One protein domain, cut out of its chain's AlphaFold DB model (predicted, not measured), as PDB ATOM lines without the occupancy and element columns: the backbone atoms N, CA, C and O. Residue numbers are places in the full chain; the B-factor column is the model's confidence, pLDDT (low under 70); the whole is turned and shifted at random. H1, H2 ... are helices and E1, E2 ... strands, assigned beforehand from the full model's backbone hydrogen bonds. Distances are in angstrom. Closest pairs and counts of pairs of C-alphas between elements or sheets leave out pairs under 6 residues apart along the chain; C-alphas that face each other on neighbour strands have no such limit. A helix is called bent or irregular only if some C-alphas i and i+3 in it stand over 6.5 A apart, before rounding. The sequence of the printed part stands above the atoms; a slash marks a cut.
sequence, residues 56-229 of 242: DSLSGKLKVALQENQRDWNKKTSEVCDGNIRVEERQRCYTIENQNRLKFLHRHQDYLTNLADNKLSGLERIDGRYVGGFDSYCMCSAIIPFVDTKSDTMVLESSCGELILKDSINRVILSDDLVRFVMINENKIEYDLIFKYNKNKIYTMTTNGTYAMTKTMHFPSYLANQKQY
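Overview. This is residues 56 to 229 of the 242 residues of an uncharacterized protein of Moraxella lacunata (UniProt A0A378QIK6). What picture do these atoms make? A long helical hairpin, H1 and H2, has one end packed on a six-strand sheet, E1 to E6, and its turn makes one far end of an elongated whole. The sheet curls like part of a barrel, not closed, and bends back on itself so that E1 and E2 face E4, E5 and E6 across the hinge strand E3. What is it made of? The printed part has 174 residues with two named helices, then six named strands; the class is mixed, and the antiparallel sheet has the order E1 E2 E3 E4 E5 E6. It is only just compact, close to loose, with a radius of gyration of the C-alphas of 18.7 A and spans of 63 by 37 by 27 A.

Along the chain. Where are the helices? H1, residues 60 to 81, begins with C-alpha 60 at (137.129, 102.058, 113.779) and is 31.8 A long. H2, residues 87 to 116, is 41.3 A long, with a kink of 34 degrees near residue 108; it is neither bent nor irregular, but only just: C-alphas 107 and 110 are 6.4 A apart. Where are the strands? E1 is residues 143 to 148, E2 153 to 158, and E3 165 to 175, 26.8 A long with a bend of 67 degrees at residue 170. E4 is residues 178 to 184, E5 190 to 197, 23.1 A long, and E6 203 to 209, ending with C-alpha 209 at (153.307, 85.547, 110.734).

Arrangement. How do the helices stand? H1 and H2 touch as a hairpin, opposite ways at a shallow tilt of 13 degrees; their closest C-alphas, of Cys 81 and Arg 90, are 5.2 A apart. Every O i to N i+4 pair is within hydrogen-bond range in H1, and 23 of 26 are in H2. How do they meet the sheet? H1 is on it at a height of 10.0 A, along E3 at 15 degrees on the local plane, with Ala 65 and Val 172 their closest C-alphas at 5.7 A. H2 only grazes the sheet, with residues 104 to 116. How do the strands pair? They form a meander, each the antiparallel neighbour of the one before. Within hydrogen-bond range are N 146 and O 155 at 2.8 A, N 154 and O 167 at 2.8 A, N 173 and O 180 at 2.8 A, N 181 and O 193 at 2.8 A, and N 194 and O 206 at 2.8 A.

Size, cuts and confidence. How far does it reach? The two C-alphas farthest apart, of Arg 86 and Glu 162, are 63.4 A apart, and the printed part has no cut. Which link is long? That from H2 to E1, with 26 residues. Where is confidence low? Mean pLDDT of the printed part is 76.7, and residues 118 to 142 and 210 to 229 are among those under 70.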
ATOM      1  N   ASP A  56     127.764 100.956 119.849       93.31
ATOM      2  CA  ASP A  56     127.885 102.362 120.241       93.31
ATOM      3  C   ASP A  56     129.054 102.634 121.204       93.31
ATOM      4  O   ASP A  56     129.540 103.761 121.258       93.31
ATOM      5  N   SER A  57     129.586 101.600 121.869       90.44
ATOM      6  CA  SER A  57     130.851 101.674 122.622       90.44
ATOM      7  C   SER A  57     132.112 101.478 121.764       90.44
ATOM      8  O   SER A  57     133.220 101.653 122.266       90.44
ATOM      9  N   LEU A  58     131.972 101.116 120.480       91.19
ATOM     10  CA  LEU A  58     133.092 100.774 119.595       91.19
ATOM     11  C   LEU A  58     133.321 101.811 118.488       91.19
ATOM     12  O   LEU A  58     132.408 102.491 118.018       91.19
ATOM     13  N   SER A  59     134.566 101.862 118.018       90.00
ATOM     14  CA  SER A  59     135.053 102.724 116.939       90.00
ATOM     15  C   SER A  59     135.848 101.928 115.894       90.00
ATOM     16  O   SER A  59     136.121 100.740 116.085       90.00
ATOM     17  N   GLY A  60     136.205 102.588 114.787       90.69
ATOM     18  CA  GLY A  60     137.129 102.058 113.779       90.69
ATOM     19  C   GLY A  60     136.732 100.689 113.218       90.69
ATOM     20  O   GLY A  60     135.549 100.329 113.140       90.69
ATOM     21  N   LYS A  61     137.739  99.888 112.875       93.06
ATOM     22  CA  LYS A  61     137.589  98.513 112.375       93.06
ATOM     23  C   LYS A  61     136.955  97.571 113.394       93.06
ATOM     24  O   LYS A  61     136.392  96.559 112.990       93.06
ATOM     25  N   LEU A  62     136.983  97.900 114.689       91.81
ATOM     26  CA  LEU A  62     136.326  97.102 115.724       91.81
ATOM     27  C   LEU A  62     134.793  97.226 115.648       91.81
ATOM     28  O   LEU A  62     134.093  96.219 115.749       91.81
ATOM     29  N   LYS A  63     134.267  98.434 115.376       94.31
ATOM     30  CA  LYS A  63     132.833  98.639 115.086       94.31
ATOM     31  C   LYS A  63     132.440  97.994 113.753       94.31
ATOM     32  O   LYS A  63     131.410  97.325 113.693       94.31
ATOM     33  N   VAL A  64     133.271  98.135 112.712       95.31
ATOM     34  CA  VAL A  64     133.025  97.521 111.388       95.31
ATOM     35  C   VAL A  64     132.957  95.994 111.488       95.31
ATOM     36  O   VAL A  64     131.975  95.408 111.044       95.31
ATOM     37  N   ALA A  65     133.916  95.349 112.156       95.31
ATOM     38  CA  ALA A  65     133.923  93.896 112.321       95.31
ATOM     39  C   ALA A  65     132.699  93.372 113.091       95.31
ATOM     40  O   ALA A  65     132.193  92.297 112.774       95.31
ATOM     41  N   LEU A  66     132.171  94.132 114.062       96.12
ATOM     42  CA  LEU A  66     130.912  93.793 114.732       96.12
ATOM     43  C   LEU A  66     129.697  93.948 113.801       96.12
ATOM     44  O   LEU A  66     128.806  93.098 113.820       96.12
ATOM     45  N   GLN A  67     129.660  94.997 112.975       96.94
ATOM     46  CA  GLN A  67     128.602  95.224 111.981       96.94
ATOM     47  C   GLN A  67     128.586  94.136 110.896       96.94
ATOM     48  O   GLN A  67     127.517  93.662 110.511       96.94
ATOM     49  N   GLU A  68     129.757  93.714 110.417       96.81
ATOM     50  CA  GLU A  68     129.912  92.639 109.429       96.81
ATOM     51  C   GLU A  68     129.552  91.279 110.036       96.81
ATOM     52  O   GLU A  68     128.691  90.583 109.504       96.81
ATOM     53  N   ASN A  69     130.078  90.954 111.220       96.75
ATOM     54  CA  ASN A  69     129.729  89.735 111.953       96.75
ATOM     55  C   ASN A  69     128.219  89.646 112.286       96.75
ATOM     56  O   ASN A  69     127.644  88.560 112.242       96.75
ATOM     57  N   GLN A  70     127.553  90.771 112.580       97.12
ATOM     58  CA  GLN A  70     126.093  90.817 112.750       97.12
ATOM     59  C   GLN A  70     125.350  90.594 111.425       97.12
ATOM     60  O   GLN A  70     124.356  89.872 111.404       97.12
ATOM     61  N   ARG A  71     125.827  91.177 110.316       97.25
ATOM     62  CA  ARG A  71     125.246  90.992 108.976       97.25
ATOM     63  C   ARG A  71     125.344  89.536 108.513       97.25
ATOM     64  O   ARG A  71     124.362  88.994 108.010       97.25
ATOM     65  N   ASP A  72     126.496  88.907 108.724       96.19
ATOM     66  CA  ASP A  72     126.743  87.513 108.351       96.19
ATOM     67  C   ASP A  72     125.949  86.539 109.228       96.19
ATOM     68  O   ASP A  72     125.402  85.565 108.708       96.19
ATOM     69  N   TRP A  73     125.800  86.826 110.530       96.12
ATOM     70  CA  TRP A  73     124.883  86.076 111.394       96.12
ATOM     71  C   TRP A  73     123.427  86.223 110.928       96.12
ATOM     72  O   TRP A  73     122.802  85.203 110.654       96.12
ATOM     73  N   ASN A  74     122.917  87.450 110.726       94.69
ATOM     74  CA  ASN A  74     121.555  87.686 110.217       94.69
ATOM     75  C   ASN A  74     121.288  86.862 108.941       94.69
ATOM     76  O   ASN A  74     120.276  86.166 108.841       94.69
ATOM     77  N   LYS A  75     122.217  86.919 107.974       95.00
ATOM     78  CA  LYS A  75     122.130  86.177 106.711       95.00
ATOM     79  C   LYS A  75     122.079  84.665 106.951       95.00
ATOM     80  O   LYS A  75     121.155  84.011 106.475       95.00
ATOM     81  N   LYS A  76     123.045  84.118 107.695       93.75
ATOM     82  CA  LYS A  76     123.152  82.677 107.969       93.75
ATOM     83  C   LYS A  76     121.934  82.148 108.733       93.75
ATOM     84  O   LYS A  76     121.449  81.062 108.429       93.75
ATOM     85  N   THR A  77     121.422  82.906 109.701       92.06
ATOM     86  CA  THR A  77     120.234  82.530 110.475       92.06
ATOM     87  C   THR A  77     118.984  82.491 109.595       92.06
ATOM     88  O   THR A  77     118.231  81.528 109.703       92.06
ATOM     89  N   SER A  78     118.794  83.423 108.651       90.31
ATOM     90  CA  SER A  78     117.732  83.277 107.640       90.31
ATOM     91  C   SER A  78     117.988  82.112 106.676       90.31
ATOM     92  O   SER A  78     117.076  81.331 106.440       90.31
ATOM     93  N   GLU A  79     119.209  81.896 106.176       90.25
ATOM     94  CA  GLU A  79     119.514  80.737 105.310       90.25
ATOM     95  C   GLU A  79     119.199  79.383 105.985       90.25
ATOM     96  O   GLU A  79     118.774  78.443 105.311       90.25
ATOM     97  N   VAL A  80     119.352  79.286 107.312       89.12
ATOM     98  CA  VAL A  80     119.037  78.081 108.100       89.12
ATOM     99  C   VAL A  80     117.555  78.007 108.499       89.12
ATOM    100  O   VAL A  80     116.942  76.950 108.347       89.12
ATOM    101  N   CYS A  81     116.961  79.096 108.999       89.31
ATOM    102  CA  CYS A  81     115.605  79.087 109.562       89.31
ATOM    103  C   CYS A  81     114.495  79.371 108.529       89.31
ATOM    104  O   CYS A  81     113.394  78.829 108.661       89.31
ATOM    105  N   ASP A  82     114.764  80.151 107.475       86.69
ATOM    106  CA  ASP A  82     113.821  80.355 106.363       86.69
ATOM    107  C   ASP A  82     113.838  79.222 105.325       86.69
ATOM    108  O   ASP A  82     113.007  79.212 104.409       86.69
ATOM    109  N   GLY A  83     114.733  78.246 105.500       81.31
ATOM    110  CA  GLY A  83     114.802  77.016 104.718       81.31
ATOM    111  C   GLY A  83     113.542  76.144 104.801       81.31
ATOM    112  O   GLY A  83     112.507  76.513 105.366       81.31
ATOM    113  N   ASN A  84     113.627  74.949 104.210       70.12
ATOM    114  CA  ASN A  84     112.480  74.068 103.957       70.12
ATOM    115  C   ASN A  84     112.035  73.259 105.201       70.12
ATOM    116  O   ASN A  84     111.921  72.033 105.158       70.12
ATOM    117  N   ILE A  85     111.829  73.962 106.317       76.94
ATOM    118  CA  ILE A  85     111.339  73.466 107.612       76.94
ATOM    119  C   ILE A  85     109.915  73.976 107.876       76.94
ATOM    120  O   ILE A  85     109.464  74.951 107.269       76.94
ATOM    121  N   ARG A  86     109.176  73.322 108.778       78.19
ATOM    122  CA  ARG A  86     107.786  73.697 109.093       78.19
ATOM    123  C   ARG A  86     107.730  75.047 109.815       78.19
ATOM    124  O   ARG A  86     108.666  75.432 110.507       78.19
ATOM    125  N   VAL A  87     106.596  75.745 109.721       72.62
ATOM    126  CA  VAL A  87     106.406  77.078 110.338       72.62
ATOM    127  C   VAL A  87     106.659  77.057 111.857       72.62
ATOM    128  O   VAL A  87     107.316  77.947 112.393       72.62
ATOM    129  N   GLU A  88     106.221  76.002 112.544       68.94
ATOM    130  CA  GLU A  88     106.456  75.795 113.984       68.94
ATOM    131  C   GLU A  88     107.942  75.525 114.312       68.94
ATOM    132  O   GLU A  88     108.449  75.935 115.357       68.94
ATOM    133  N   GLU A  89     108.666  74.873 113.398       82.50
ATOM    134  CA  GLU A  89     110.100  74.587 113.517       82.50
ATOM    135  C   GLU A  89     110.936  75.849 113.248       82.50
ATOM    136  O   GLU A  89     111.916  76.095 113.955       82.50
ATOM    137  N   ARG A  90     110.505  76.700 112.304       84.94
ATOM    138  CA  ARG A  90     111.109  78.008 112.005       84.94
ATOM    139  C   ARG A  90     111.134  78.918 113.223       84.94
ATOM    140  O   ARG A  90     112.188  79.463 113.542       84.94
ATOM    141  N   GLN A  91     110.017  79.050 113.941       84.75
ATOM    142  CA  GLN A  91     109.993  79.918 115.119       84.75
ATOM    143  C   GLN A  91     110.967  79.431 116.205       84.75
ATOM    144  O   GLN A  91     111.693  80.232 116.793       84.75
ATOM    145  N   ARG A  92     111.045  78.111 116.416       86.81
ATOM    146  CA  ARG A  92     112.002  77.498 117.347       86.81
ATOM    147  C   ARG A  92     113.458  77.666 116.895       86.81
ATOM    148  O   ARG A  92     114.327  77.841 117.747       86.81
ATOM    149  N   CYS A  93     113.720  77.629 115.589       89.94
ATOM    150  CA  CYS A  93     115.035  77.887 115.003       89.94
ATOM    151  C   CYS A  93     115.524  79.304 115.343       89.94
ATOM    152  O   CYS A  93     116.586  79.448 115.946       89.94
ATOM    153  N   TYR A  94     114.701  80.331 115.085       90.69
ATOM    154  CA  TYR A  94     115.028  81.717 115.443       90.69
ATOM    155  C   TYR A  94     115.260  81.908 116.946       90.69
ATOM    156  O   TYR A  94     116.236  82.545 117.326       90.69
ATOM    157  N   THR A  95     114.436  81.311 117.813       89.75
ATOM    158  CA  THR A  95     114.647  81.353 119.274       89.75
ATOM    159  C   THR A  95     116.020  80.798 119.676       89.75
ATOM    160  O   THR A  95     116.740  81.422 120.453       89.75
ATOM    161  N   ILE A  96     116.433  79.652 119.119       90.50
ATOM    162  CA  ILE A  96     117.743  79.045 119.417       90.50
ATOM    163  C   ILE A  96     118.890  79.935 118.917       90.50
ATOM    164  O   ILE A  96     119.851  80.169 119.653       90.50
ATOM    165  N   GLU A  97     118.783  80.459 117.696       93.12
ATOM    166  CA  GLU A  97     119.821  81.301 117.098       93.12
ATOM    167  C   GLU A  97     119.959  82.656 117.802       93.12
ATOM    168  O   GLU A  97     121.082  83.071 118.087       93.12
ATOM    169  N   ASN A  98     118.853  83.298 118.188       94.31
ATOM    170  CA  ASN A  98     118.864  84.531 118.980       94.31
ATOM    171  C   ASN A  98     119.539  84.308 120.342       94.31
ATOM    172  O   ASN A  98     120.434  85.059 120.730       94.31
ATOM    173  N   GLN A  99     119.202  83.222 121.044       92.69
ATOM    174  CA  GLN A  99     119.831  82.881 122.325       92.69
ATOM    175  C   GLN A  99     121.322  82.555 122.179       92.69
ATOM    176  O   GLN A  99     122.113  82.840 123.080       92.69
ATOM    177  N   ASN A 100     121.744  81.969 121.058       92.50
ATOM    178  CA  ASN A 100     123.163  81.789 120.749       92.50
ATOM    179  C   ASN A 100     123.843  83.132 120.438       92.50
ATOM    180  O   ASN A 100     124.962  83.369 120.905       92.50
ATOM    181  N   ARG A 101     123.148  84.053 119.760       94.69
ATOM    182  CA  ARG A 101     123.639  85.404 119.478       94.69
ATOM    183  C   ARG A 101     123.810  86.250 120.738       94.69
ATOM    184  O   ARG A 101     124.842  86.902 120.869       94.69
ATOM    185  N   LEU A 102     122.891  86.177 121.701       93.19
ATOM    186  CA  LEU A 102     123.036  86.826 123.012       93.19
ATOM    187  C   LEU A 102     124.282  86.325 123.758       93.19
ATOM    188  O   LEU A 102     125.086  87.128 124.232       93.19
ATOM    189  N   LYS A 103     124.515  85.003 123.790       90.31
ATOM    190  CA  LYS A 103     125.727  84.410 124.395       90.31
ATOM    191  C   LYS A 103     127.011  84.899 123.714       90.31
ATOM    192  O   LYS A 103     128.002  85.136 124.404       90.31
ATOM    193  N   PHE A 104     127.002  85.050 122.386       92.19
ATOM    194  CA  PHE A 104     128.118  85.621 121.624       92.19
ATOM    195  C   PHE A 104     128.350  87.093 121.988       92.19
ATOM    196  O   PHE A 104     129.477  87.471 122.320       92.19
ATOM    197  N   LEU A 105     127.293  87.914 121.956       93.88
ATOM    198  CA  LEU A 105     127.368  89.356 122.189       93.88
ATOM    199  C   LEU A 105     127.822  89.672 123.619       93.88
ATOM    200  O   LEU A 105     128.759  90.445 123.783       93.88
ATOM    201  N   HIS A 106     127.253  89.031 124.645       89.19
ATOM    202  CA  HIS A 106     127.663  89.258 126.038       89.19
ATOM    203  C   HIS A 106     129.096  88.799 126.333       89.19
ATOM    204  O   HIS A 106     129.808  89.472 127.076       89.19
ATOM    205  N   ARG A 107     129.558  87.694 125.728       85.06
ATOM    206  CA  ARG A 107     130.959  87.247 125.856       85.06
ATOM    207  C   ARG A 107     131.929  88.268 125.260       85.06
ATOM    208  O   ARG A 107     132.985  88.516 125.833       85.06
ATOM    209  N   HIS A 108     131.553  88.875 124.137       87.44
ATOM    210  CA  HIS A 108     132.339  89.923 123.492       87.44
ATOM    211  C   HIS A 108     132.206  91.290 124.163       87.44
ATOM    212  O   HIS A 108     133.146  92.070 124.085       87.44
ATOM    213  N   GLN A 109     131.090  91.584 124.831       88.25
ATOM    214  CA  GLN A 109     130.819  92.884 125.444       88.25
ATOM    215  C   GLN A 109     131.906  93.278 126.451       88.25
ATOM    216  O   GLN A 109     132.525  94.330 126.311       88.25
ATOM    217  N   ASP A 110     132.197  92.401 127.415       79.69
ATOM    218  CA  ASP A 110     133.252  92.633 128.407       79.69
ATOM    219  C   ASP A 110     134.630  92.809 127.748       79.69
ATOM    220  O   ASP A 110     135.395  93.680 128.153       79.69
ATOM    221  N   TYR A 111     134.963  92.018 126.724       79.88
ATOM    222  CA  TYR A 111     136.263  92.114 126.056       79.88
ATOM    223  C   TYR A 111     136.396  93.388 125.212       79.88
ATOM    224  O   TYR A 111     137.305  94.187 125.424       79.88
ATOM    225  N   LEU A 112     135.477  93.597 124.267       85.56
ATOM    226  CA  LEU A 112     135.549  94.663 123.270       85.56
ATOM    227  C   LEU A 112     135.424  96.051 123.907       85.56
ATOM    228  O   LEU A 112     136.167  96.949 123.518       85.56
ATOM    229  N   THR A 113     134.556  96.227 124.912       82.56
ATOM    230  CA  THR A 113     134.466  97.501 125.641       82.56
ATOM    231  C   THR A 113     135.719  97.744 126.488       82.56
ATOM    232  O   THR A 113     136.263  98.842 126.444       82.56
ATOM    233  N   ASN A 114     136.262  96.737 127.193       77.75
ATOM    234  CA  ASN A 114     137.527  96.934 127.916       77.75
ATOM    235  C   ASN A 114     138.725  97.160 126.971       77.75
ATOM    236  O   ASN A 114     139.689  97.797 127.387       77.75
ATOM    237  N   LEU A 115     138.686  96.687 125.720       78.06
ATOM    238  CA  LEU A 115     139.709  96.999 124.718       78.06
ATOM    239  C   LEU A 115     139.571  98.438 124.193       78.06
ATOM    240  O   LEU A 115     140.554  99.169 124.184       78.06
ATOM    241  N   ALA A 116     138.359  98.872 123.824       80.44
ATOM    242  CA  ALA A 116     138.088 100.231 123.328       80.44
ATOM    243  C   ALA A 116     138.284 101.337 124.393       80.44
ATOM    244  O   ALA A 116     138.558 102.498 124.062       80.44
ATOM    245  N   ASP A 117     138.173 100.965 125.671       75.38
ATOM    246  CA  ASP A 117     138.483 101.796 126.838       75.38
ATOM    247  C   ASP A 117     139.958 101.699 127.297       75.38
ATOM    248  O   ASP A 117     140.297 102.256 128.339       75.38
ATOM    249  N   ASN A 118     140.827 100.965 126.586       67.81
ATOM    250  CA  ASN A 118     142.219 100.651 126.964       67.81
ATOM    251  C   ASN A 118     142.410  99.910 128.315       67.81
ATOM    252  O   ASN A 118     143.529  99.768 128.796       67.81
ATOM    253  N   LYS A 119     141.360  99.362 128.937       68.00
ATOM    254  CA  LYS A 119     141.399  98.684 130.258       68.00
ATOM    255  C   LYS A 119     142.027  97.282 130.251       68.00
ATOM    256  O   LYS A 119     142.297  96.727 131.316       68.00
ATOM    257  N   LEU A 120     142.218  96.691 129.067       59.88
ATOM    258  CA  LEU A 120     142.983  95.445 128.869       59.88
ATOM    259  C   LEU A 120     144.445  95.684 128.493       59.88
ATOM    260  O   LEU A 120     145.219  94.737 128.468       59.88
ATOM    261  N   SER A 121     144.782  96.917 128.120       52.91
ATOM    262  CA  SER A 121     146.077  97.297 127.561       52.91
ATOM    263  C   SER A 121     146.807  98.311 128.452       52.91
ATOM    264  O   SER A 121     148.011  98.470 128.351       52.91
ATOM    265  N   GLY A 122     146.114  98.996 129.360       47.25
ATOM    266  CA  GLY A 122     146.719  99.836 130.388       47.25
ATOM    267  C   GLY A 122     147.461 101.078 129.886       47.25
ATOM    268  O   GLY A 122     148.072 101.751 130.708       47.25
ATOM    269  N   LEU A 123     147.412 101.409 128.587       45.25
ATOM    270  CA  LEU A 123     147.971 102.665 128.082       45.25
ATOM    271  C   LEU A 123     147.098 103.850 128.470       45.25
ATOM    272  O   LEU A 123     146.099 104.157 127.807       45.25
ATOM    273  N   GLU A 124     147.567 104.587 129.470       46.47
ATOM    274  CA  GLU A 124     147.256 106.005 129.577       46.47
ATOM    275  C   GLU A 124     148.181 106.811 128.657       46.47
ATOM    276  O   GLU A 124     149.329 106.439 128.392       46.47
ATOM    277  N   ARG A 125     147.660 107.923 128.124       43.97
ATOM    278  CA  ARG A 125     148.407 108.795 127.213       43.97
ATOM    279  C   ARG A 125     148.822 110.090 127.910       43.97
ATOM    280  O   ARG A 125     148.191 111.131 127.725       43.97
ATOM    281  N   ILE A 126     149.870 110.003 128.721       47.62
ATOM    282  CA  ILE A 126     150.391 111.103 129.540       47.62
ATOM    283  C   ILE A 126     151.347 111.963 128.697       47.62
ATOM    284  O   ILE A 126     152.256 111.447 128.049       47.62
ATOM    285  N   ASP A 127     151.110 113.278 128.655       47.84
ATOM    286  CA  ASP A 127     151.897 114.274 127.902       47.84
ATOM    287  C   ASP A 127     152.219 113.869 126.449       47.84
ATOM    288  O   ASP A 127     153.308 114.076 125.912       47.84
ATOM    289  N   GLY A 128     151.233 113.247 125.795       47.03
ATOM    290  CA  GLY A 128     151.310 112.786 124.409       47.03
ATOM    291  C   GLY A 128     152.065 111.469 124.200       47.03
ATOM    292  O   GLY A 128     151.882 110.865 123.134       47.03
ATOM    293  N   ARG A 129     152.832 111.009 125.198       37.88
ATOM    294  CA  ARG A 129     153.476 109.688 125.256       37.88
ATOM    295  C   ARG A 129     152.474 108.618 125.671       37.88
ATOM    296  O   ARG A 129     151.432 108.920 126.242       37.88
ATOM    297  N   TYR A 130     152.810 107.373 125.380       44.03
ATOM    298  CA  TYR A 130     152.131 106.201 125.910       44.03
ATOM    299  C   TYR A 130     152.869 105.734 127.173       44.03
ATOM    300  O   TYR A 130     154.089 105.867 127.238       44.03
ATOM    301  N   VAL A 131     152.128 105.301 128.198       41.44
ATOM    302  CA  VAL A 131     152.673 104.792 129.468       41.44
ATOM    303  C   VAL A 131     151.947 103.497 129.834       41.44
ATOM    304  O   VAL A 131     150.739 103.510 130.076       41.44
ATOM    305  N   GLY A 132     152.673 102.377 129.835       42.88
ATOM    306  CA  GLY A 132     152.126 101.034 130.046       42.88
ATOM    307  C   GLY A 132     151.792 100.710 131.499       42.88
ATOM    308  O   GLY A 132     152.677 100.391 132.282       42.88
ATOM    309  N   GLY A 133     150.501 100.669 131.833       41.88
ATOM    310  CA  GLY A 133     149.975 100.103 133.080       41.88
ATOM    311  C   GLY A 133     149.975  98.568 133.123       41.88
ATOM    312  O   GLY A 133     148.971  97.981 133.530       41.88
ATOM    313  N   PHE A 134     151.063  97.934 132.677       47.78
ATOM    314  CA  PHE A 134     151.342  96.509 132.859       47.78
ATOM    315  C   PHE A 134     152.602  96.345 133.702       47.78
ATOM    316  O   PHE A 134     153.705  96.605 133.222       47.78
ATOM    317  N   ASP A 135     152.455  95.789 134.898       42.84
ATOM    318  CA  ASP A 135     153.580  95.146 135.563       42.84
ATOM    319  C   ASP A 135     153.894  93.843 134.811       42.84
ATOM    320  O   ASP A 135     153.255  92.807 135.002       42.84
ATOM    321  N   SER A 136     154.855  93.891 133.890       46.78
ATOM    322  CA  SER A 136     155.376  92.712 133.190       46.78
ATOM    323  C   SER A 136     156.353  91.962 134.101       46.78
ATOM    324  O   SER A 136     157.556  91.932 133.837       46.78
ATOM    325  N   TYR A 137     155.824  91.406 135.196       45.56
ATOM    326  CA  TYR A 137     156.555  91.028 136.416       45.56
ATOM    327  C   TYR A 137     157.850  90.218 136.228       45.56
ATOM    328  O   TYR A 137     158.729  90.283 137.080       45.56
ATOM    329  N   CYS A 138     157.963  89.447 135.142       49.00
ATOM    330  CA  CYS A 138     158.993  88.422 134.967       49.00
ATOM    331  C   CYS A 138     159.783  88.543 133.652       49.00
ATOM    332  O   CYS A 138     160.487  87.610 133.285       49.00
ATOM    333  N   MET A 139     159.673  89.659 132.913       52.16
ATOM    334  CA  MET A 139     160.384  89.821 131.635       52.16
ATOM    335  C   MET A 139     160.903  91.241 131.395       52.16
ATOM    336  O   MET A 139     160.136  92.142 131.063       52.16
ATOM    337  N   CYS A 140     162.226  91.399 131.402       50.72
ATOM    338  CA  CYS A 140     162.887  92.483 130.676       50.72
ATOM    339  C   CYS A 140     162.902  92.141 129.176       50.72
ATOM    340  O   CYS A 140     163.361  91.070 128.792       50.72
ATOM    341  N   SER A 141     162.481  93.065 128.310       57.56
ATOM    342  CA  SER A 141     162.357  92.890 126.843       57.56
ATOM    343  C   SER A 141     161.127  92.116 126.338       57.56
ATOM    344  O   SER A 141     161.041  91.847 125.138       57.56
ATOM    345  N   ALA A 142     160.130  91.832 127.186       65.25
ATOM    346  CA  ALA A 142     158.794  91.486 126.685       65.25
ATOM    347  C   ALA A 142     158.224  92.625 125.826       65.25
ATOM    348  O   ALA A 142     158.383  93.793 126.191       65.25
ATOM    349  N   ILE A 143     157.552  92.282 124.725       70.75
ATOM    350  CA  ILE A 143     156.869  93.220 123.830       70.75
ATOM    351  C   ILE A 143     155.369  93.142 124.072       70.75
ATOM    352  O   ILE A 143     154.735  92.106 123.872       70.75
ATOM    353  N   ILE A 144     154.811  94.261 124.505       70.94
ATOM    354  CA  ILE A 144     153.432  94.391 124.939       70.94
ATOM    355  C   ILE A 144     152.637  95.058 123.803       70.94
ATOM    356  O   ILE A 144     153.042  96.124 123.334       70.94
ATOM    357  N   PRO A 145     151.541  94.446 123.315       73.62
ATOM    358  CA  PRO A 145     150.699  95.038 122.286       73.62
ATOM    359  C   PRO A 145     149.522  95.819 122.865       73.62
ATOM    360  O   PRO A 145     148.782  95.346 123.729       73.62
ATOM    361  N   PHE A 146     149.287  96.996 122.297       76.50
ATOM    362  CA  PHE A 146     148.252  97.923 122.727       76.50
ATOM    363  C   PHE A 146     147.431  98.387 121.522       76.50
ATOM    364  O   PHE A 146     147.940  99.056 120.622       76.50
ATOM    365  N   VAL A 147     146.152  98.018 121.488       77.81
ATOM    366  CA  VAL A 147     145.266  98.275 120.345       77.81
ATOM    367  C   VAL A 147     144.552  99.618 120.516       77.81
ATOM    368  O   VAL A 147     143.590  99.716 121.272       77.81
ATOM    369  N   ASP A 148     144.974 100.647 119.778       80.50
ATOM    370  CA  ASP A 148     144.220 101.895 119.637       80.50
ATOM    371  C   ASP A 148     143.104 101.699 118.596       80.50
ATOM    372  O   ASP A 148     143.293 101.849 117.384       80.50
ATOM    373  N   THR A 149     141.907 101.386 119.093       77.44
ATOM    374  CA  THR A 149     140.696 101.161 118.286       77.44
ATOM    375  C   THR A 149     140.103 102.449 117.694       77.44
ATOM    376  O   THR A 149     139.069 102.391 117.023       77.44
ATOM    377  N   LYS A 150     140.683 103.625 117.979       82.31
ATOM    378  CA  LYS A 150     140.224 104.940 117.495       82.31
ATOM    379  C   LYS A 150     141.086 105.442 116.341       82.31
ATOM    380  O   LYS A 150     140.536 106.016 115.407       82.31
ATOM    381  N   SER A 151     142.399 105.189 116.369       85.31
ATOM    382  CA  SER A 151     143.287 105.416 115.213       85.31
ATOM    383  C   SER A 151     143.556 104.165 114.364       85.31
ATOM    384  O   SER A 151     144.365 104.230 113.443       85.31
ATOM    385  N   ASP A 152     142.862 103.053 114.643       88.81
ATOM    386  CA  ASP A 152     142.972 101.760 113.945       88.81
ATOM    387  C   ASP A 152     144.422 101.248 113.843       88.81
ATOM    388  O   ASP A 152     144.876 100.748 112.810       88.81
ATOM    389  N   THR A 153     145.175 101.381 114.936       87.06
ATOM    390  CA  THR A 153     146.594 101.006 114.993       87.06
ATOM    391  C   THR A 153     146.914 100.223 116.254       87.06
ATOM    392  O   THR A 153     146.229 100.333 117.268       87.06
ATOM    393  N   MET A 154     147.974  99.429 116.190       83.50
ATOM    394  CA  MET A 154     148.577  98.822 117.364       83.50
ATOM    395  C   MET A 154     149.900  99.513 117.656       83.50
ATOM    396  O   MET A 154     150.750  99.632 116.772       83.50
ATOM    397  N   VAL A 155     150.078  99.930 118.903       78.94
ATOM    398  CA  VAL A 155     151.396 100.234 119.454       78.94
ATOM    399  C   VAL A 155     151.974  98.931 119.997       78.94
ATOM    400  O   VAL A 155     151.258  98.166 120.642       78.94
ATOM    401  N   LEU A 156     153.248  98.670 119.734       76.31
ATOM    402  CA  LEU A 156     154.030  97.678 120.472       76.31
ATOM    403  C   LEU A 156     155.043  98.448 121.311       76.31
ATOM    404  O   LEU A 156     155.766  99.251 120.729       76.31
ATOM    405  N   GLU A 157     155.102  98.221 122.622       73.06
ATOM    406  CA  GLU A 157     156.125  98.801 123.511       73.06
ATOM    407  C   GLU A 157     156.906  97.681 124.205       73.06
ATOM    408  O   GLU A 157     156.337  96.634 124.520       73.06
ATOM    409  N   SER A 158     158.203  97.869 124.458       70.25
ATOM    410  CA  SER A 158     158.933  96.956 125.339       70.25
ATOM    411  C   SER A 158     158.678  97.284 126.810       70.25
ATOM    412  O   SER A 158     158.609  98.443 127.198       70.25
ATOM    413  N   SER A 159     158.642  96.252 127.646       61.91
ATOM    414  CA  SER A 159     158.653  96.326 129.122       61.91
ATOM    415  C   SER A 159     159.759  97.216 129.714       61.91
ATOM    416  O   SER A 159     159.610  97.731 130.815       61.91
ATOM    417  N   CYS A 160     160.855  97.431 128.979       63.66
ATOM    418  CA  CYS A 160     161.949  98.328 129.367       63.66
ATOM    419  C   CYS A 160     161.801  99.769 128.824       63.66
ATOM    420  O   CYS A 160     162.726 100.562 128.978       63.66
ATOM    421  N   GLY A 161     160.688 100.110 128.160       60.94
ATOM    422  CA  GLY A 161     160.362 101.467 127.697       60.94
ATOM    423  C   GLY A 161     161.145 101.977 126.477       60.94
ATOM    424  O   GLY A 161     161.277 103.188 126.311       60.94
ATOM    425  N   GLU A 162     161.698 101.095 125.629       65.19
ATOM    426  CA  GLU A 162     162.645 101.500 124.561       65.19
ATOM    427  C   GLU A 162     162.483 100.782 123.199       65.19
ATOM    428  O   GLU A 162     163.391 100.766 122.365       65.19
ATOM    429  N   LEU A 163     161.325 100.179 122.917       64.12
ATOM    430  CA  LEU A 163     160.993  99.712 121.564       64.12
ATOM    431  C   LEU A 163     159.539 100.029 121.236       64.12
ATOM    432  O   LEU A 163     158.667  99.240 121.569       64.12
ATOM    433  N   ILE A 164     159.298 101.160 120.568       73.06
ATOM    434  CA  ILE A 164     157.968 101.556 120.092       73.06
ATOM    435  C   ILE A 164     157.843 101.241 118.596       73.06
ATOM    436  O   ILE A 164     158.488 101.898 117.778       73.06
ATOM    437  N   LEU A 165     156.981 100.286 118.231       77.50
ATOM    438  CA  LEU A 165     156.444 100.173 116.867       77.50
ATOM    439  C   LEU A 165     155.006 100.691 116.808       77.50
ATOM    440  O   LEU A 165     154.290 100.686 117.811       77.50
ATOM    441  N   LYS A 166     154.571 101.103 115.611       85.31
ATOM    442  CA  LYS A 166     153.183 101.481 115.338       85.31
ATOM    443  C   LYS A 166     152.691 100.873 114.022       85.31
ATOM    444  O   LYS A 166     152.862 101.460 112.954       85.31
ATOM    445  N   ASP A 167     152.022  99.731 114.127       88.12
ATOM    446  CA  ASP A 167     151.470  98.999 112.986       88.12
ATOM    447  C   ASP A 167     149.988  99.334 112.762       88.12
ATOM    448  O   ASP A 167     149.258  99.717 113.678       88.12
ATOM    449  N   SER A 168     149.521  99.202 111.521       91.25
ATOM    450  CA  SER A 168     148.141  99.525 111.133       91.25
ATOM    451  C   SER A 168     147.258  98.284 111.183       91.25
ATOM    452  O   SER A 168     147.605  97.258 110.601       91.25
ATOM    453  N   ILE A 169     146.090  98.358 111.820       91.94
ATOM    454  CA  ILE A 169     145.103  97.277 111.762       91.94
ATOM    455  C   ILE A 169     144.540  97.259 110.335       91.94
ATOM    456  O   ILE A 169     143.951  98.242 109.885       91.94
ATOM    457  N   ASN A 170     144.685  96.159 109.597       94.06
ATOM    458  CA  ASN A 170     144.046  96.025 108.287       94.06
ATOM    459  C   ASN A 170     142.565  95.658 108.447       94.06
ATOM    460  O   ASN A 170     141.681  96.412 108.033       94.06
ATOM    461  N   ARG A 171     142.304  94.531 109.116       94.31
ATOM    462  CA  ARG A 171     140.965  93.987 109.384       94.31
ATOM    463  C   ARG A 171     140.905  93.386 110.787       94.31
ATOM    464  O   ARG A 171     141.917  92.910 111.298       94.31
ATOM    465  N   VAL A 172     139.717  93.380 111.382       93.94
ATOM    466  CA  VAL A 172     139.431  92.663 112.633       93.94
ATOM    467  C   VAL A 172     138.418  91.566 112.333       93.94
ATOM    468  O   VAL A 172     137.516  91.761 111.525       93.94
ATOM    469  N   ILE A 173     138.583  90.403 112.954       92.81
ATOM    470  CA  ILE A 173     137.728  89.231 112.769       92.81
ATOM    471  C   ILE A 173     137.247  88.781 114.151       92.81
ATOM    472  O   ILE A 173     138.061  88.497 115.032       92.81
ATOM    473  N   LEU A 174     135.926  88.718 114.329       92.75
ATOM    474  CA  LEU A 174     135.275  88.215 115.541       92.75
ATOM    475  C   LEU A 174     134.820  86.767 115.322       92.75
ATOM    476  O   LEU A 174     134.193  86.463 114.306       92.75
ATOM    477  N   SER A 175     135.106  85.891 116.282       88.75
ATOM    478  CA  SER A 175     134.685  84.484 116.307       88.75
ATOM    479  C   SER A 175     134.290  84.097 117.734       88.75
ATOM    480  O   SER A 175     134.595  84.828 118.668       88.75
ATOM    481  N   ASP A 176     133.603  82.969 117.930       83.62
ATOM    482  CA  ASP A 176     132.894  82.651 119.180       83.62
ATOM    483  C   ASP A 176     133.714  82.841 120.466       83.62
ATOM    484  O   ASP A 176     133.150  83.255 121.478       83.62
ATOM    485  N   ASP A 177     135.012  82.531 120.468       82.19
ATOM    486  CA  ASP A 177     135.884  82.648 121.644       82.19
ATOM    487  C   ASP A 177     137.158  83.486 121.436       82.19
ATOM    488  O   ASP A 177     138.028  83.493 122.312       82.19
ATOM    489  N   LEU A 178     137.270  84.209 120.313       87.44
ATOM    490  CA  LEU A 178     138.463  84.994 119.992       87.44
ATOM    491  C   LEU A 178     138.189  86.247 119.157       87.44
ATOM    492  O   LEU A 178     137.239  86.324 118.375       87.44
ATOM    493  N   VAL A 179     139.121  87.191 119.265       88.69
ATOM    494  CA  VAL A 179     139.243  88.348 118.378       88.69
ATOM    495  C   VAL A 179     140.618  88.318 117.726       88.69
ATOM    496  O   VAL A 179     141.644  88.281 118.407       88.69
ATOM    497  N   ARG A 180     140.635  88.332 116.393       91.31
ATOM    498  CA  ARG A 180     141.848  88.350 115.570       91.31
ATOM    499  C   ARG A 180     141.990  89.709 114.901       91.31
ATOM    500  O   ARG A 180     141.147  90.099 114.095       91.31
ATOM    501  N   PHE A 181     143.081  90.394 115.201       90.75
ATOM    502  CA  PHE A 181     143.548  91.568 114.479       90.75
ATOM    503  C   PHE A 181     144.511  91.089 113.399       90.75
ATOM    504  O   PHE A 181     145.479  90.394 113.701       90.75
ATOM    505  N   VAL A 182     144.247  91.445 112.145       91.88
ATOM    506  CA  VAL A 182     145.246  91.304 111.087       91.88
ATOM    507  C   VAL A 182     145.931  92.647 110.937       91.88
ATOM    508  O   VAL A 182     145.294  93.642 110.583       91.88
ATOM    509  N   MET A 183     147.217  92.657 111.238       90.56
ATOM    510  CA  MET A 183     148.078  93.824 111.279       90.56
ATOM    511  C   MET A 183     148.860  93.953 109.976       90.56
ATOM    512  O   MET A 183     149.188  92.951 109.347       90.56
ATOM    513  N   ILE A 184     149.184  95.184 109.595       89.62
ATOM    514  CA  ILE A 184     150.121  95.522 108.526       89.62
ATOM    515  C   ILE A 184     151.211  96.416 109.112       89.62
ATOM    516  O   ILE A 184     150.921  97.494 109.640       89.62
ATOM    517  N   ASN A 185     152.463  95.983 108.968       86.12
ATOM    518  CA  ASN A 185     153.630  96.781 109.340       86.12
ATOM    519  C   ASN A 185     154.055  97.772 108.243       86.12
ATOM    520  O   ASN A 185     153.500  97.810 107.138       86.12
ATOM    521  N   GLU A 186     155.058  98.599 108.550       82.75
ATOM    522  CA  GLU A 186     155.666  99.555 107.611       82.75
ATOM    523  C   GLU A 186     156.001  98.926 106.242       82.75
ATOM    524  O   GLU A 186     155.620  99.480 105.206       82.75
ATOM    525  N   ASN A 187     156.580  97.720 106.253       85.62
ATOM    526  CA  ASN A 187     157.014  96.942 105.087       85.62
ATOM    527  C   ASN A 187     155.874  96.197 104.357       85.62
ATOM    528  O   ASN A 187     156.126  95.388 103.466       85.62
ATOM    529  N   LYS A 188     154.612  96.487 104.703       87.50
ATOM    530  CA  LYS A 188     153.384  95.946 104.085       87.50
ATOM    531  C   LYS A 188     153.183  94.432 104.226       87.50
ATOM    532  O   LYS A 188     152.379  93.856 103.498       87.50
ATOM    533  N   ILE A 189     153.849  93.804 105.193       86.75
ATOM    534  CA  ILE A 189     153.654  92.388 105.518       86.75
ATOM    535  C   ILE A 189     152.454  92.254 106.466       86.75
ATOM    536  O   ILE A 189     152.379  92.973 107.466       86.75
ATOM    537  N   GLU A 190     151.525  91.339 106.156       90.31
ATOM    538  CA  GLU A 190     150.446  90.964 107.079       90.31
ATOM    539  C   GLU A 190     150.937  89.995 108.162       90.31
ATOM    540  O   GLU A 190     151.669  89.045 107.876       90.31
ATOM    541  N   TYR A 191     150.455  90.183 109.390       87.88
ATOM    542  CA  TYR A 191     150.539  89.185 110.457       87.88
ATOM    543  C   TYR A 191     149.278  89.201 111.328       87.88
ATOM    544  O   TYR A 191     148.520  90.172 111.349       87.88
ATOM    545  N   ASP A 192     149.052  88.115 112.057       88.31
ATOM    546  CA  ASP A 192     147.932  87.952 112.974       88.31
ATOM    547  C   ASP A 192     148.352  88.229 114.417       88.31
ATOM    548  O   ASP A 192     149.328  87.660 114.908       88.31
ATOM    549  N   LEU A 193     147.537  89.006 115.124       85.69
ATOM    550  CA  LEU A 193     147.482  89.034 116.581       85.69
ATOM    551  C   LEU A 193     146.109  88.517 117.026       85.69
ATOM    552  O   LEU A 193     145.068  89.085 116.691       85.69
ATOM    553  N   ILE A 194     146.106  87.412 117.764       86.12
ATOM    554  CA  ILE A 194     144.910  86.690 118.192       86.12
ATOM    555  C   ILE A 194     144.813  86.760 119.714       86.12
ATOM    556  O   ILE A 194     145.739  86.361 120.418       86.12
ATOM    557  N   PHE A 195     143.665  87.211 120.209       81.88
ATOM    558  CA  PHE A 195     143.307  87.182 121.624       81.88
ATOM    559  C   PHE A 195     142.166  86.185 121.829       81.88
ATOM    560  O   PHE A 195     141.100  86.336 121.228       81.88
ATOM    561  N   LYS A 196     142.371  85.178 122.680       82.56
ATOM    562  CA  LYS A 196     141.380  84.148 123.018       82.56
ATOM    563  C   LYS A 196     140.866  84.341 124.446       82.56
ATOM    564  O   LYS A 196     141.654  84.500 125.377       82.56
ATOM    565  N   TYR A 197     139.548  84.294 124.624       73.38
ATOM    566  CA  TYR A 197     138.894  84.429 125.927       73.38
ATOM    567  C   TYR A 197     139.039  83.156 126.774       73.38
ATOM    568  O   TYR A 197     138.538  82.096 126.387       73.38
ATOM    569  N   ASN A 198     139.620  83.269 127.973       69.56
ATOM    570  CA  ASN A 198     139.517  82.237 129.008       69.56
ATOM    571  C   ASN A 198     138.505  82.643 130.089       69.56
ATOM    572  O   ASN A 198     138.269  83.822 130.356       69.56
ATOM    573  N   LYS A 199     137.928  81.643 130.770       62.81
ATOM    574  CA  LYS A 199     136.805  81.814 131.716       62.81
ATOM    575  C   LYS A 199     137.059  82.800 132.868       62.81
ATOM    576  O   LYS A 199     136.094  83.319 133.419       62.81
ATOM    577  N   ASN A 200     138.320  83.082 133.196       65.12
ATOM    578  CA  ASN A 200     138.730  83.916 134.332       65.12
ATOM    579  C   ASN A 200     138.952  85.400 133.956       65.12
ATOM    580  O   ASN A 200     139.574  86.134 134.720       65.12
ATOM    581  N   LYS A 201     138.503  85.839 132.767       64.38
ATOM    582  CA  LYS A 201     138.823  87.151 132.155       64.38
ATOM    583  C   LYS A 201     140.324  87.387 131.904       64.38
ATOM    584  O   LYS A 201     140.743  88.511 131.656       64.38
ATOM    585  N   ILE A 202     141.104  86.306 131.908       64.56
ATOM    586  CA  ILE A 202     142.469  86.250 131.383       64.56
ATOM    587  C   ILE A 202     142.369  85.933 129.888       64.56
ATOM    588  O   ILE A 202     141.604  85.053 129.484       64.56
ATOM    589  N   TYR A 203     143.159  86.614 129.070       71.19
ATOM    590  CA  TYR A 203     143.181  86.453 127.622       71.19
ATOM    591  C   TYR A 203     144.479  85.772 127.216       71.19
ATOM    592  O   TYR A 203     145.553  86.294 127.504       71.19
ATOM    593  N   THR A 204     144.394  84.613 126.561       73.31
ATOM    594  CA  THR A 204     145.577  84.020 125.926       73.31
ATOM    595  C   THR A 204     145.858  84.784 124.648       73.31
ATOM    596  O   THR A 204     144.952  84.990 123.836       73.31
ATOM    597  N   MET A 205     147.108  85.190 124.469       76.56
ATOM    598  CA  MET A 205     147.551  85.924 123.296       76.56
ATOM    599  C   MET A 205     148.402  85.029 122.398       76.56
ATOM    600  O   MET A 205     149.135  84.160 122.869       76.56
ATOM    601  N   THR A 206     148.284  85.188 121.084       76.75
ATOM    602  CA  THR A 206     149.067  84.416 120.113       76.75
ATOM    603  C   THR A 206     149.320  85.253 118.869       76.75
ATOM    604  O   THR A 206     148.402  85.866 118.327       76.75
ATOM    605  N   THR A 207     150.564  85.260 118.404       76.88
ATOM    606  CA  THR A 207     151.020  86.062 117.264       76.88
ATOM    607  C   THR A 207     151.525  85.141 116.156       76.88
ATOM    608  O   THR A 207     152.409  84.319 116.406       76.88
ATOM    609  N   ASN A 208     150.988  85.257 114.941       79.12
ATOM    610  CA  ASN A 208     151.313  84.371 113.819       79.12
ATOM    611  C   ASN A 208     151.656  85.162 112.544       79.12
ATOM    612  O   ASN A 208     150.876  85.999 112.103       79.12
ATOM    613  N   GLY A 209     152.799  84.860 111.926       71.00
ATOM    614  CA  GLY A 209     153.307  85.547 110.734       71.00
ATOM    615  C   GLY A 209     154.760  85.999 110.883       71.00
ATOM    616  O   GLY A 209     155.421  85.686 111.874       71.00
ATOM    617  N   THR A 210     155.256  86.735 109.886       68.31
ATOM    618  CA  THR A 210     156.636  87.246 109.851       68.31
ATOM    619  C   THR A 210     156.664  88.730 110.191       68.31
ATOM    620  O   THR A 210     156.199  89.568 109.418       68.31
ATOM    621  N   TYR A 211     157.261  89.073 111.329       66.50
ATOM    622  CA  TYR A 211     157.461  90.460 111.749       66.50
ATOM    623  C   TYR A 211     158.696  91.035 111.052       66.50
ATOM    624  O   TYR A 211     159.766  90.429 111.079       66.50
ATOM    625  N   ALA A 212     158.564  92.214 110.444       58.12
ATOM    626  CA  ALA A 212     159.686  92.923 109.835       58.12
ATOM    627  C   ALA A 212     160.524  93.618 110.926       58.12
ATOM    628  O   ALA A 212     160.426  94.826 111.119       58.12
ATOM    629  N   MET A 213     161.297  92.838 111.687       62.38
ATOM    630  CA  MET A 213     162.066  93.313 112.841       62.38
ATOM    631  C   MET A 213     163.525  92.861 112.810       62.38
ATOM    632  O   MET A 213     163.845  91.746 112.411       62.38
ATOM    633  N   THR A 214     164.405  93.724 113.319       57.84
ATOM    634  CA  THR A 214     165.838  93.450 113.540       57.84
ATOM    635  C   THR A 214     166.142  92.865 114.926       57.84
ATOM    636  O   THR A 214     167.302  92.605 115.241       57.84
ATOM    637  N   LYS A 215     165.115  92.662 115.763       59.28
ATOM    638  CA  LYS A 215     165.190  92.084 117.113       59.28
ATOM    639  C   LYS A 215     164.126  90.993 117.271       59.28
ATOM    640  O   LYS A 215     163.033  91.123 116.722       59.28
ATOM    641  N   THR A 216     164.424  89.959 118.054       62.00
ATOM    642  CA  THR A 216     163.428  88.978 118.515       62.00
ATOM    643  C   THR A 216     162.385  89.673 119.392       62.00
ATOM    644  O   THR A 216     162.747  90.468 120.258       62.00
ATOM    645  N   MET A 217     161.100  89.373 119.190       64.06
ATOM    646  CA  MET A 217     160.017  89.836 120.063       64.06
ATOM    647  C   MET A 217     159.548  88.710 120.982       64.06
ATOM    648  O   MET A 217     159.258  87.612 120.512       64.06
ATOM    649  N   HIS A 218     159.412  89.013 122.272       66.00
ATOM    650  CA  HIS A 218     158.862  88.101 123.271       66.00
ATOM    651  C   HIS A 218     157.482  88.605 123.696       66.00
ATOM    652  O   HIS A 218     157.366  89.478 124.551       66.00
ATOM    653  N   PHE A 219     156.427  88.107 123.054       68.69
ATOM    654  CA  PHE A 219     155.057  88.470 123.410       68.69
ATOM    655  C   PHE A 219     154.606  87.726 124.682       68.69
ATOM    656  O   PHE A 219     154.813  86.512 124.763       68.69
ATOM    657  N   PRO A 220     153.958  88.392 125.658       63.53
ATOM    658  CA  PRO A 220     153.407  87.713 126.828       63.53
ATOM    659  C   PRO A 220     152.291  86.747 126.409       63.53
ATOM    660  O   PRO A 220     151.414  87.095 125.622       63.53
ATOM    661  N   SER A 221     152.285  85.528 126.954       64.50
ATOM    662  CA  SER A 221     151.270  84.516 126.601       64.50
ATOM    663  C   SER A 221     149.876  84.820 127.168       64.50
ATOM    664  O   SER A 221     148.879  84.279 126.682       64.50
ATOM    665  N   TYR A 222     149.792  85.697 128.174       65.62
ATOM    666  CA  TYR A 222     148.565  86.048 128.883       65.62
ATOM    667  C   TYR A 222     148.473  87.554 129.135       65.62
ATOM    668  O   TYR A 222     149.471  88.184 129.471       65.62
ATOM    669  N   LEU A 223     147.260  88.105 129.040       66.25
ATOM    670  CA  LEU A 223     146.906  89.461 129.476       66.25
ATOM    671  C   LEU A 223     145.678  89.416 130.397       66.25
ATOM    672  O   LEU A 223     144.865  88.491 130.316       66.25
ATOM    673  N   ALA A 224     145.496  90.435 131.235       61.84
ATOM    674  CA  ALA A 224     144.351  90.566 132.136       61.84
ATOM    675  C   ALA A 224     143.886  92.028 132.252       61.84
ATOM    676  O   ALA A 224     144.566  92.950 131.809       61.84
ATOM    677  N   ASN A 225     142.707  92.246 132.837       61.53
ATOM    678  CA  ASN A 225     142.183  93.591 133.077       61.53
ATOM    679  C   ASN A 225     142.866  94.232 134.300       61.53
ATOM    680  O   ASN A 225     143.001  93.568 135.326       61.53
ATOM    681  N   GLN A 226     143.181  95.532 134.245       58.31
ATOM    682  CA  GLN A 226     143.764  96.287 135.375       58.31
ATOM    683  C   GLN A 226     142.996  96.111 136.703       58.31
ATOM    684  O   GLN A 226     143.581  96.157 137.780       58.31
ATOM    685  N   LYS A 227     141.679  95.866 136.652       55.78
ATOM    686  CA  LYS A 227     140.829  95.638 137.836       55.78
ATOM    687  C   LYS A 227     140.987  94.266 138.503       55.78
ATOM    688  O   LYS A 227     140.295  94.007 139.483       55.78
ATOM    689  N   GLN A 228     141.831  93.381 137.976       54.06
ATOM    690  CA  GLN A 228     142.128  92.071 138.573       54.06
ATOM    691  C   GLN A 228     143.395  92.093 139.444       54.06
ATOM    692  O   GLN A 228     143.856  91.039 139.866       54.06
ATOM    693  N   TYR A 229     143.949  93.278 139.712       46.50
ATOM    694  CA  TYR A 229     145.142  93.461 140.530       46.50
ATOM    695  C   TYR A 229     144.865  93.253 142.037       46.50
ATOM    696  O   TYR A 229     143.858  93.769 142.532       46.50
TER     697      TYR A 229